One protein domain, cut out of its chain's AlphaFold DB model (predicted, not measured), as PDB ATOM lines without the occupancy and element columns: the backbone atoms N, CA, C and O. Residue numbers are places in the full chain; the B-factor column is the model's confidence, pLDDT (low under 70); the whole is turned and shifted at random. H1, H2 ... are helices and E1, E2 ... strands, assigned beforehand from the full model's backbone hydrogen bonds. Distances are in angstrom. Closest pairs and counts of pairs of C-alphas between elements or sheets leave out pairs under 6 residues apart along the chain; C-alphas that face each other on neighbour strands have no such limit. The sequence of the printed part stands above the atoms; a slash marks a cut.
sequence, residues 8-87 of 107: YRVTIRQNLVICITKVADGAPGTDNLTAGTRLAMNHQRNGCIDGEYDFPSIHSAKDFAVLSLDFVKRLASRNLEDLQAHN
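Overview. This is residues 8 to 87 of the 107 residues of an uncharacterized protein of Magnetovibrio sp (UniProt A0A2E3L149). A small three-stranded sheet has both helices over one face and its other face bare; the long H2 runs along the strands over E1, and the shorter H1 lies beyond it over the edge strand E3. Residues 74 to 87, of which 74 to 85 belong to H2, stick out as an arm that makes the length, past a compact body. The printed part has 80 residues, with two named helices and three named strands in the order E1 E2 H1 E3 H2. The sheet is antiparallel in the order E2 - E1 - E3, and the class is mixed, helices and strands. The whole is only just loose, close to compact, with a radius of gyration of the C-alphas of 14.1 A and spans of 53 by 21 by 19 A.

Arrangement. Look first at the inner strand E1, residues 8 to 13. Its antiparallel neighbour E2, residues 16 to 23, forms a hairpin with it; find N 9 and O 21 within hydrogen-bond range at 2.8 A. On the other side of E1 is E3, residues 51 to 55, also antiparallel, with N 10 and O 53 at 2.8 A. The sheet is only just strongly twisted, its C-alphas up to 4.1 A off the best plane. H2, residues 58 to 85, is on the sheet at a height of 8.9 A and runs along the strands, at 9 degrees to E1 on the local plane; the closest C-alphas of H2 and E2 are those of Ala 65 and Val 17, 6.3 A apart. H1, residues 32 to 46, is on the same face, over E3 at a height of 10.0 A over a local plane fitted to just 6 C-alphas; its closest C-alpha pair with E3 is Ala 35 and Tyr 53, 6.5 A. These are two layers, helices on one face of a sheet. With residues 32 to 36 alone, H1 touches H2, closest at the C-alphas of Asn 32 and Phe 64, 6.8 A; they run the same way at a tilt of 37 degrees, only just steep. E2, H1 and E3 form a split strand-helix-strand unit, two strands running the same way with E1 between them, and its crossover is left-handed. In H1 and H2 every O i to N i+4 pair is within hydrogen-bond range.

Along the chain. Find C-alpha 8 at (157.522, 141.747, 115.810), where E1 begins; it runs 16.5 A. E2 covers 19.8 A, E3 13.2 A and H1 20.7 A. H2 begins at C-alpha 58, (160.111, 143.842, 120.626), and runs 40.7 A to C-alpha 85 at (140.630, 117.035, 144.250).

Size, cuts and confidence. The two C-alphas farthest apart are those of Asp 25 and Asn 87, 52.7 A. Without the free residues 74 to 87, the body spans 31 by 17 by 16 A. The printed part has no cut and no long link; the eight-residue link from E2 to H1 is short, and the others are tight. Mean pLDDT of the printed part is 90.3, and residues 24 to 29 are under 70.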
ATOM      1  N   TYR A   8     157.084 142.969 115.148       92.50
ATOM      2  CA  TYR A   8     157.522 141.747 115.810       92.50
ATOM      3  C   TYR A   8     156.345 140.792 115.955       92.50
ATOM      4  O   TYR A   8     155.316 141.160 116.513       92.50
ATOM      5  N   ARG A   9     156.505 139.556 115.485       94.25
ATOM      6  CA  ARG A   9     155.481 138.514 115.542       94.25
ATOM      7  C   ARG A   9     155.787 137.509 116.630       94.25
ATOM      8  O   ARG A   9     156.846 136.881 116.607       94.25
ATOM      9  N   VAL A  10     154.830 137.304 117.526       95.62
ATOM     10  CA  VAL A  10     154.809 136.192 118.478       95.62
ATOM     11  C   VAL A  10     154.046 135.035 117.842       95.62
ATOM     12  O   VAL A  10     152.873 135.179 117.495       95.62
ATOM     13  N   THR A  11     154.707 133.887 117.695       96.31
ATOM     14  CA  THR A  11     154.087 132.666 117.166       96.31
ATOM     15  C   THR A  11     153.804 131.701 118.305       96.31
ATOM     16  O   THR A  11     154.723 131.277 119.007       96.31
ATOM     17  N   ILE A  12     152.532 131.337 118.465       96.31
ATOM     18  CA  ILE A  12     152.064 130.390 119.477       96.31
ATOM     19  C   ILE A  12     151.502 129.157 118.779       96.31
ATOM     20  O   ILE A  12     150.673 129.281 117.869       96.31
ATOM     21  N   ARG A  13     151.969 127.978 119.184       95.88
ATOM     22  CA  ARG A  13     151.490 126.675 118.707       95.88
ATOM     23  C   ARG A  13     151.423 125.710 119.879       95.88
ATOM     24  O   ARG A  13     152.325 125.715 120.711       95.88
ATOM     25  N   GLN A  14     150.391 124.875 119.917       93.75
ATOM     26  CA  GLN A  14     150.165 123.899 120.981       93.75
ATOM     27  C   GLN A  14     150.251 124.528 122.382       93.75
ATOM     28  O   GLN A  14     150.853 123.962 123.291       93.75
ATOM     29  N   ASN A  15     149.671 125.720 122.554       93.19
ATOM     30  CA  ASN A  15     149.727 126.506 123.791       93.19
ATOM     31  C   ASN A  15     151.143 126.907 124.240       93.19
ATOM     32  O   ASN A  15     151.356 127.243 125.402       93.19
ATOM     33  N   LEU A  16     152.124 126.904 123.339       94.31
ATOM     34  CA  LEU A  16     153.496 127.277 123.653       94.31
ATOM     35  C   LEU A  16     153.963 128.419 122.756       94.31
ATOM     36  O   LEU A  16     153.724 128.422 121.546       94.31
ATOM     37  N   VAL A  17     154.650 129.393 123.350       96.44
ATOM     38  CA  VAL A  17     155.327 130.439 122.582       96.44
ATOM     39  C   VAL A  17     156.563 129.822 121.936       96.44
ATOM     40  O   VAL A  17     157.505 129.449 122.630       96.44
ATOM     41  N   ILE A  18     156.553 129.713 120.609       97.06
ATOM     42  CA  ILE A  18     157.612 129.043 119.844       97.06
ATOM     43  C   ILE A  18     158.739 130.013 119.511       97.06
ATOM     44  O   ILE A  18     159.916 129.689 119.655       97.06
ATOM     45  N   CYS A  19     158.390 131.209 119.042       96.06
ATOM     46  CA  CYS A  19     159.373 132.208 118.653       96.06
ATOM     47  C   CYS A  19     158.793 133.622 118.650       96.06
ATOM     48  O   CYS A  19     157.581 133.833 118.540       96.06
ATOM     49  N   ILE A  20     159.709 134.587 118.725       95.88
ATOM     50  CA  ILE A  20     159.460 135.987 118.402       95.88
ATOM     51  C   ILE A  20     160.332 136.312 117.194       95.88
ATOM     52  O   ILE A  20     161.552 136.170 117.259       95.88
ATOM     53  N   THR A  21     159.713 136.714 116.090       95.00
ATOM     54  CA  THR A  21     160.417 137.009 114.836       95.00
ATOM     55  C   THR A  21     160.203 138.455 114.436       95.00
ATOM     56  O   THR A  21     159.144 139.031 114.683       95.00
ATOM     57  N   LYS A  22     161.227 139.064 113.838       92.00
ATOM     58  CA  LYS A  22     161.102 140.387 113.234       92.00
ATOM     59  C   LYS A  22     160.422 140.235 111.876       92.00
ATOM     60  O   LYS A  22     160.858 139.416 111.070       92.00
ATOM     61  N   VAL A  23     159.380 141.017 111.631       89.25
ATOM     62  CA  VAL A  23     158.629 141.025 110.375       89.25
ATOM     63  C   VAL A  23     158.995 142.294 109.612       89.25
ATOM     64  O   VAL A  23     158.909 143.399 110.150       89.25
ATOM     65  N   ALA A  24     159.457 142.121 108.374       69.00
ATOM     66  CA  ALA A  24     159.676 143.227 107.456       69.00
ATOM     67  C   ALA A  24     158.334 143.594 106.803       69.00
ATOM     68  O   ALA A  24     157.682 142.727 106.230       69.00
ATOM     69  N   ASP A  25     157.967 144.871 106.903       63.09
ATOM     70  CA  ASP A  25     156.795 145.522 106.305       63.09
ATOM     71  C   ASP A  25     155.384 145.173 106.826       63.09
ATOM     72  O   ASP A  25     154.923 144.036 106.857       63.09
ATOM     73  N   GLY A  26     154.638 146.244 107.119       58.88
ATOM     74  CA  GLY A  26     153.207 146.345 106.814       58.88
ATOM     75  C   GLY A  26     152.201 145.704 107.769       58.88
ATOM     76  O   GLY A  26     151.014 145.989 107.627       58.88
ATOM     77  N   ALA A  27     152.611 144.891 108.744       61.12
ATOM     78  CA  ALA A  27     151.669 144.391 109.744       61.12
ATOM     79  C   ALA A  27     151.316 145.520 110.734       61.12
ATOM     80  O   ALA A  27     152.210 145.987 111.449       61.12
ATOM     81  N   PRO A  28     150.051 145.987 110.804       66.06
ATOM     82  CA  PRO A  28     149.659 146.926 111.841       66.06
ATOM     83  C   PRO A  28     149.873 146.240 113.190       66.06
ATOM     84  O   PRO A  28     149.247 145.222 113.492       66.06
ATOM     85  N   GLY A  29     150.804 146.776 113.980       68.75
ATOM     86  CA  GLY A  29     151.039 146.297 115.333       68.75
ATOM     87  C   GLY A  29     149.723 146.309 116.105       68.75
ATOM     88  O   GLY A  29     149.023 147.318 116.139       68.75
ATOM     89  N   THR A  30     149.372 145.172 116.690       78.69
ATOM     90  CA  THR A  30     148.220 145.039 117.576       78.69
ATOM     91  C   THR A  30     148.625 145.535 118.964       78.69
ATOM     92  O   THR A  30     149.757 145.326 119.406       78.69
ATOM     93  N   ASP A  31     147.721 146.222 119.659       84.69
ATOM     94  CA  ASP A  31     147.938 146.598 121.052       84.69
ATOM     95  C   ASP A  31     147.754 145.386 121.983       84.69
ATOM     96  O   ASP A  31     147.093 144.396 121.656       84.69
ATOM     97  N   ASN A  32     148.335 145.453 123.183       84.31
ATOM     98  CA  ASN A  32     148.308 144.328 124.122       84.31
ATOM     99  C   ASN A  32     146.878 143.900 124.502       84.31
ATOM    100  O   ASN A  32     146.640 142.716 124.733       84.31
ATOM    101  N   LEU A  33     145.920 144.835 124.534       88.06
ATOM    102  CA  LEU A  33     144.529 144.537 124.874       88.06
ATOM    103  C   LEU A  33     143.828 143.743 123.768       88.06
ATOM    104  O   LEU A  33     143.189 142.725 124.055       88.06
ATOM    105  N   THR A  34     143.967 144.154 122.506       89.94
ATOM    106  CA  THR A  34     143.391 143.404 121.382       89.94
ATOM    107  C   THR A  34     144.063 142.042 121.243       89.94
ATOM    108  O   THR A  34     143.377 141.041 121.026       89.94
ATOM    109  N   ALA A  35     145.386 141.964 121.429       89.62
ATOM    110  CA  ALA A  35     146.107 140.694 121.413       89.62
ATOM    111  C   ALA A  35     145.626 139.751 122.532       89.62
ATOM    112  O   ALA A  35     145.324 138.588 122.265       89.62
ATOM    113  N   GLY A  36     145.467 140.262 123.758       89.81
ATOM    114  CA  GLY A  36     144.929 139.504 124.893       89.81
ATOM    115  C   GLY A  36     143.481 139.051 124.681       89.81
ATOM    116  O   GLY A  36     143.132 137.913 124.989       89.81
ATOM    117  N   THR A  37     142.650 139.900 124.074       92.19
ATOM    118  CA  THR A  37     141.264 139.553 123.729       92.19
ATOM    119  C   THR A  37     141.223 138.429 122.697       92.19
ATOM    120  O   THR A  37     140.507 137.447 122.884       92.19
ATOM    121  N   ARG A  38     142.036 138.520 121.635       92.88
ATOM    122  CA  ARG A  38     142.159 137.455 120.627       92.88
ATOM    123  C   ARG A  38     142.631 136.144 121.250       92.88
ATOM    124  O   ARG A  38     142.068 135.098 120.938       92.88
ATOM    125  N   LEU A  39     143.602 136.205 122.160       92.81
ATOM    126  CA  LEU A  39     144.092 135.044 122.902       92.81
ATOM    127  C   LEU A  39     142.972 134.372 123.714       92.81
ATOM    128  O   LEU A  39     142.775 133.161 123.608       92.81
ATOM    129  N   ALA A  40     142.189 135.154 124.461       91.38
ATOM    130  CA  ALA A  40     141.068 134.638 125.243       91.38
ATOM    131  C   ALA A  40     139.968 134.037 124.352       91.38
ATOM    132  O   ALA A  40     139.449 132.959 124.649       91.38
ATOM    133  N   MET A  41     139.647 134.691 123.230       93.44
ATOM    134  CA  MET A  41     138.677 134.184 122.256       93.44
ATOM    135  C   MET A  41     139.133 132.871 121.615       93.44
ATOM    136  O   MET A  41     138.314 131.969 121.441       93.44
ATOM    137  N   ASN A  42     140.420 132.743 121.278       91.88
ATOM    138  CA  ASN A  42     140.976 131.504 120.738       91.88
ATOM    139  C   ASN A  42     140.843 130.366 121.751       91.88
ATOM    140  O   ASN A  42     140.324 129.304 121.403       91.88
ATOM    141  N   HIS A  43     141.197 130.614 123.015       93.19
ATOM    142  CA  HIS A  43     141.051 129.615 124.070       93.19
ATOM    143  C   HIS A  43     139.588 129.198 124.261       93.19
ATOM    144  O   HIS A  43     139.289 128.010 124.330       93.19
ATOM    145  N   GLN A  44     138.659 130.157 124.287       93.00
ATOM    146  CA  GLN A  44     137.233 129.869 124.444       93.00
ATOM    147  C   GLN A  44     136.658 129.050 123.277       93.00
ATOM    148  O   GLN A  44     135.791 128.208 123.494       93.00
ATOM    149  N   ARG A  45     137.106 129.307 122.043       93.06
ATOM    150  CA  ARG A  45     136.580 128.645 120.838       93.06
ATOM    151  C   ARG A  45     137.219 127.287 120.570       93.06
ATOM    152  O   ARG A  45     136.515 126.360 120.188       93.06
ATOM    153  N   ASN A  46     138.534 127.184 120.750       91.62
ATOM    154  CA  ASN A  46     139.327 126.048 120.278       91.62
ATOM    155  C   ASN A  46     139.954 125.233 121.418       91.62
ATOM    156  O   ASN A  46     140.556 124.194 121.159       91.62
ATOM    157  N   GLY A  47     139.883 125.711 122.664       91.00
ATOM    158  CA  GLY A  47     140.625 125.130 123.786       91.00
ATOM    159  C   GLY A  47     142.135 125.396 123.736       91.00
ATOM    160  O   GLY A  47     142.888 124.791 124.497       91.00
ATOM    161  N   CYS A  48     142.605 126.284 122.851       92.62
ATOM    162  CA  CYS A  48     144.017 126.645 122.729       92.62
ATOM    163  C   CYS A  48     144.224 128.134 122.422       92.62
ATOM    164  O   CYS A  48     143.344 128.800 121.883       92.62
ATOM    165  N   ILE A  49     145.406 128.654 122.744       94.56
ATOM    166  CA  ILE A  49     145.794 130.058 122.512       94.56
ATOM    167  C   ILE A  49     146.599 130.261 121.221       94.56
ATOM    168  O   ILE A  49     147.194 131.322 121.001       94.56
ATOM    169  N   ASP A  50     146.621 129.242 120.366       95.19
ATOM    170  CA  ASP A  50     147.422 129.199 119.149       95.19
ATOM    171  C   ASP A  50     147.106 130.361 118.210       95.19
ATOM    172  O   ASP A  50     145.963 130.807 118.078       95.19
ATOM    173  N   GLY A  51     148.145 130.860 117.546       93.44
ATOM    174  CA  GLY A  51     148.006 131.969 116.617       93.44
ATOM    175  C   GLY A  51     149.298 132.727 116.366       93.44
ATOM    176  O   GLY A  51     150.380 132.358 116.827       93.44
ATOM    177  N   GLU A  52     149.155 133.796 115.595       93.88
ATOM    178  CA  GLU A  52     150.202 134.769 115.313       93.88
ATOM    179  C   GLU A  52     149.708 136.150 115.739       93.88
ATOM    180  O   GLU A  52     148.590 136.563 115.400       93.88
ATOM    181  N   TYR A  53     150.543 136.831 116.520       92.75
ATOM    182  CA  TYR A  53     150.232 138.110 117.146       92.75
ATOM    183  C   TYR A  53     151.349 139.098 116.818       92.75
ATOM    184  O   TYR A  53     152.501 138.881 117.198       92.75
ATOM    185  N   ASP A  54     151.003 140.153 116.088       92.69
ATOM    186  CA  ASP A  54     151.947 141.154 115.598       92.69
ATOM    187  C   ASP A  54     151.967 142.369 116.524       92.69
ATOM    188  O   ASP A  54     150.916 142.866 116.923       92.69
ATOM    189  N   PHE A  55     153.158 142.867 116.841       91.56
ATOM    190  CA  PHE A  55     153.392 143.969 117.769       91.56
ATOM    191  C   PHE A  55     154.310 145.028 117.154       91.56
ATOM    192  O   PHE A  55     155.220 144.688 116.396       91.56
ATOM    193  N   PRO A  56     154.141 146.309 117.525       89.75
ATOM    194  CA  PRO A  56     154.955 147.401 116.993       89.75
ATOM    195  C   PRO A  56     156.361 147.475 117.614       89.75
ATOM    196  O   PRO A  56     157.191 148.259 117.172       89.75
ATOM    197  N   SER A  57     156.638 146.715 118.679       89.69
ATOM    198  CA  SER A  57     157.942 146.717 119.342       89.69
ATOM    199  C   SER A  57     158.299 145.344 119.904       89.69
ATOM    200  O   SER A  57     157.423 144.565 120.294       89.69
ATOM    201  N   ILE A  58     159.602 145.072 120.010       92.06
ATOM    202  CA  ILE A  58     160.111 143.842 120.626       92.06
ATOM    203  C   ILE A  58     159.726 143.731 122.105       92.06
ATOM    204  O   ILE A  58     159.523 142.626 122.598       92.06
ATOM    205  N   HIS A  59     159.614 144.858 122.813       92.75
ATOM    206  CA  HIS A  59     159.233 144.878 124.226       92.75
ATOM    207  C   HIS A  59     157.788 144.403 124.394       92.75
ATOM    208  O   HIS A  59     157.552 143.439 125.112       92.75
ATOM    209  N   SER A  60     156.852 144.968 123.624       91.31
ATOM    210  CA  SER A  60     155.444 144.545 123.638       91.31
ATOM    211  C   SER A  60     155.278 143.069 123.260       91.31
ATOM    212  O   SER A  60     154.527 142.346 123.910       91.31
ATOM    213  N   ALA A  61     156.031 142.592 122.260       93.44
ATOM    214  CA  ALA A  61     156.028 141.181 121.876       93.44
ATOM    215  C   ALA A  61     156.517 140.262 123.012       93.44
ATOM    216  O   ALA A  61     155.936 139.202 123.248       93.44
ATOM    217  N   LYS A  62     157.572 140.662 123.732       95.06
ATOM    218  CA  LYS A  62     158.091 139.916 124.888       95.06
ATOM    219  C   LYS A  62     157.102 139.903 126.050       95.06
ATOM    220  O   LYS A  62     156.868 138.836 126.613       95.06
ATOM    221  N   ASP A  63     156.496 141.041 126.369       94.38
ATOM    222  CA  ASP A  63     155.499 141.137 127.441       94.38
ATOM    223  C   ASP A  63     154.305 140.219 127.158       94.38
ATOM    224  O   ASP A  63     153.881 139.445 128.020       94.38
ATOM    225  N   PHE A  64     153.810 140.230 125.918       94.50
ATOM    226  CA  PHE A  64     152.729 139.345 125.497       94.50
ATOM    227  C   PHE A  64     153.123 137.861 125.522       94.50
ATOM    228  O   PHE A  64     152.327 137.014 125.934       94.50
ATOM    229  N   ALA A  65     154.350 137.527 125.115       95.50
ATOM    230  CA  ALA A  65     154.861 136.162 125.194       95.50
ATOM    231  C   ALA A  65     154.887 135.645 126.642       95.50
ATOM    232  O   ALA A  65     154.422 134.538 126.906       95.50
ATOM    233  N   VAL A  66     155.367 136.454 127.591       95.00
ATOM    234  CA  VAL A  66     155.373 136.095 129.019       95.00
ATOM    235  C   VAL A  66     153.950 135.916 129.543       95.00
ATOM    236  O   VAL A  66     153.671 134.916 130.199       95.00
ATOM    237  N   LEU A  67     153.036 136.830 129.205       94.12
ATOM    238  CA  LEU A  67     151.616 136.719 129.557       94.12
ATOM    239  C   LEU A  67     150.988 135.420 129.041       94.12
ATOM    240  O   LEU A  67     150.262 134.748 129.771       94.12
ATOM    241  N   SER A  68     151.293 135.049 127.798       94.44
ATOM    242  CA  SER A  68     150.786 133.823 127.176       94.44
ATOM    243  C   SER A  68     151.277 132.572 127.910       94.44
ATOM    244  O   SER A  68     150.499 131.654 128.164       94.44
ATOM    245  N   LEU A  69     152.555 132.547 128.299       94.88
ATOM    246  CA  LEU A  69     153.130 131.441 129.066       94.88
ATOM    247  C   LEU A  69     152.568 131.369 130.491       94.88
ATOM    248  O   LEU A  69     152.271 130.278 130.974       94.88
ATOM    249  N   ASP A  70     152.385 132.511 131.159       94.62
ATOM    250  CA  ASP A  70     151.790 132.559 132.499       94.62
ATOM    251  C   ASP A  70     150.333 132.079 132.485       94.62
ATOM    252  O   ASP A  70     149.931 131.295 133.346       94.62
ATOM    253  N   PHE A  71     149.556 132.461 131.467       92.75
ATOM    254  CA  PHE A  71     148.196 131.959 131.273       92.75
ATOM    255  C   PHE A  71     148.160 130.425 131.207       92.75
ATOM    256  O   PHE A  71     147.401 129.789 131.940       92.75
ATOM    257  N   VAL A  72     149.019 129.823 130.381       94.50
ATOM    258  CA  VAL A  72     149.078 128.362 130.211       94.50
ATOM    259  C   VAL A  72     149.568 127.672 131.477       94.50
ATOM    260  O   VAL A  72     149.005 126.652 131.875       94.50
ATOM    261  N   LYS A  73     150.560 128.248 132.164       95.88
ATOM    262  CA  LYS A  73     151.026 127.747 133.459       95.88
ATOM    263  C   LYS A  73     149.887 127.711 134.477       95.88
ATOM    264  O   LYS A  73     149.681 126.682 135.111       95.88
ATOM    265  N   ARG A  74     149.129 128.802 134.616       94.88
ATOM    266  CA  ARG A  74     147.994 128.877 135.552       94.88
ATOM    267  C   ARG A  74     146.890 127.890 135.195       94.88
ATOM    268  O   ARG A  74     146.333 127.268 136.093       94.88
ATOM    269  N   LEU A  75     146.599 127.718 133.905       92.12
ATOM    270  CA  LEU A  75     145.632 126.725 133.438       92.12
ATOM    271  C   LEU A  75     146.068 125.303 133.820       92.12
ATOM    272  O   LEU A  75     145.276 124.544 134.367       92.12
ATOM    273  N   ALA A  76     147.338 124.962 133.588       93.19
ATOM    274  CA  ALA A  76     147.888 123.663 133.954       93.19
ATOM    275  C   ALA A  76     147.881 123.437 135.475       93.19
ATOM    276  O   ALA A  76     147.504 122.357 135.923       93.19
ATOM    277  N   SER A  77     148.247 124.451 136.267       95.75
ATOM    278  CA  SER A  77     148.196 124.387 137.733       95.75
ATOM    279  C   SER A  77     146.781 124.135 138.243       95.75
ATOM    280  O   SER A  77     146.582 123.216 139.029       95.75
ATOM    281  N   ARG A  78     145.792 124.875 137.735       93.94
ATOM    282  CA  ARG A  78     144.389 124.670 138.101       93.94
ATOM    283  C   ARG A  78     143.900 123.270 137.729       93.94
ATOM    284  O   ARG A  78     143.287 122.599 138.546       93.94
ATOM    285  N   ASN A  79     144.209 122.803 136.520       91.00
ATOM    286  CA  ASN A  79     143.819 121.460 136.093       91.00
ATOM    287  C   ASN A  79     144.444 120.378 136.985       91.00
ATOM    288  O   ASN A  79     143.811 119.363 137.257       91.00
ATOM    289  N   LEU A  80     145.681 120.579 137.444       93.12
ATOM    290  CA  LEU A  80     146.326 119.659 138.374       93.12
ATOM    291  C   LEU A  80     145.619 119.638 139.735       93.12
ATOM    292  O   LEU A  80     145.389 118.553 140.265       93.12
ATOM    293  N   GLU A  81     145.255 120.805 140.269       93.06
ATOM    294  CA  GLU A  81     144.475 120.923 141.509       93.06
ATOM    295  C   GLU A  81     143.127 120.198 141.387       93.06
ATOM    296  O   GLU A  81     142.781 119.397 142.254       93.06
ATOM    297  N   ASP A  82     142.411 120.394 140.276       91.38
ATOM    298  CA  ASP A  82     141.133 119.726 140.012       91.38
ATOM    299  C   ASP A  82     141.307 118.194 139.933       91.38
ATOM    300  O   ASP A  82     140.555 117.438 140.553       91.38
ATOM    301  N   LEU A  83     142.340 117.703 139.235       89.00
ATOM    302  CA  LEU A  83     142.640 116.264 139.153       89.00
ATOM    303  C   LEU A  83     142.961 115.654 140.523       89.00
ATOM    304  O   LEU A  83     142.544 114.530 140.818       89.00
ATOM    305  N   GLN A  84     143.695 116.385 141.361       89.00
ATOM    306  CA  GLN A  84     144.003 115.963 142.726       89.00
ATOM    307  C   GLN A  84     142.746 115.942 143.600       89.00
ATOM    308  O   GLN A  84     142.523 114.960 144.305       89.00
ATOM    309  N   ALA A  85     141.890 116.965 143.510       88.19
ATOM    310  CA  ALA A  85     140.630 117.035 144.250       88.19
ATOM    311  C   ALA A  85     139.674 115.883 143.900       88.19
ATOM    312  O   ALA A  85     138.953 115.380 144.762       88.19
ATOM    313  N   HIS A  86     139.698 115.421 142.650       83.69
ATOM    314  CA  HIS A  86     138.907 114.281 142.192       83.69
ATOM    315  C   HIS A  86     139.549 112.910 142.469       83.69
ATOM    316  O   HIS A  86     139.031 111.904 141.987       83.69
ATOM    317  N   ASN A  87     140.643 112.843 143.243       81.50
ATOM    318  CA  ASN A  87     141.382 111.607 143.526       81.50
ATOM    319  C   ASN A  87     141.744 110.827 142.250       81.50
ATOM    320  O   ASN A  87     141.801 109.599 142.266       81.50
TER     321      ASN A  87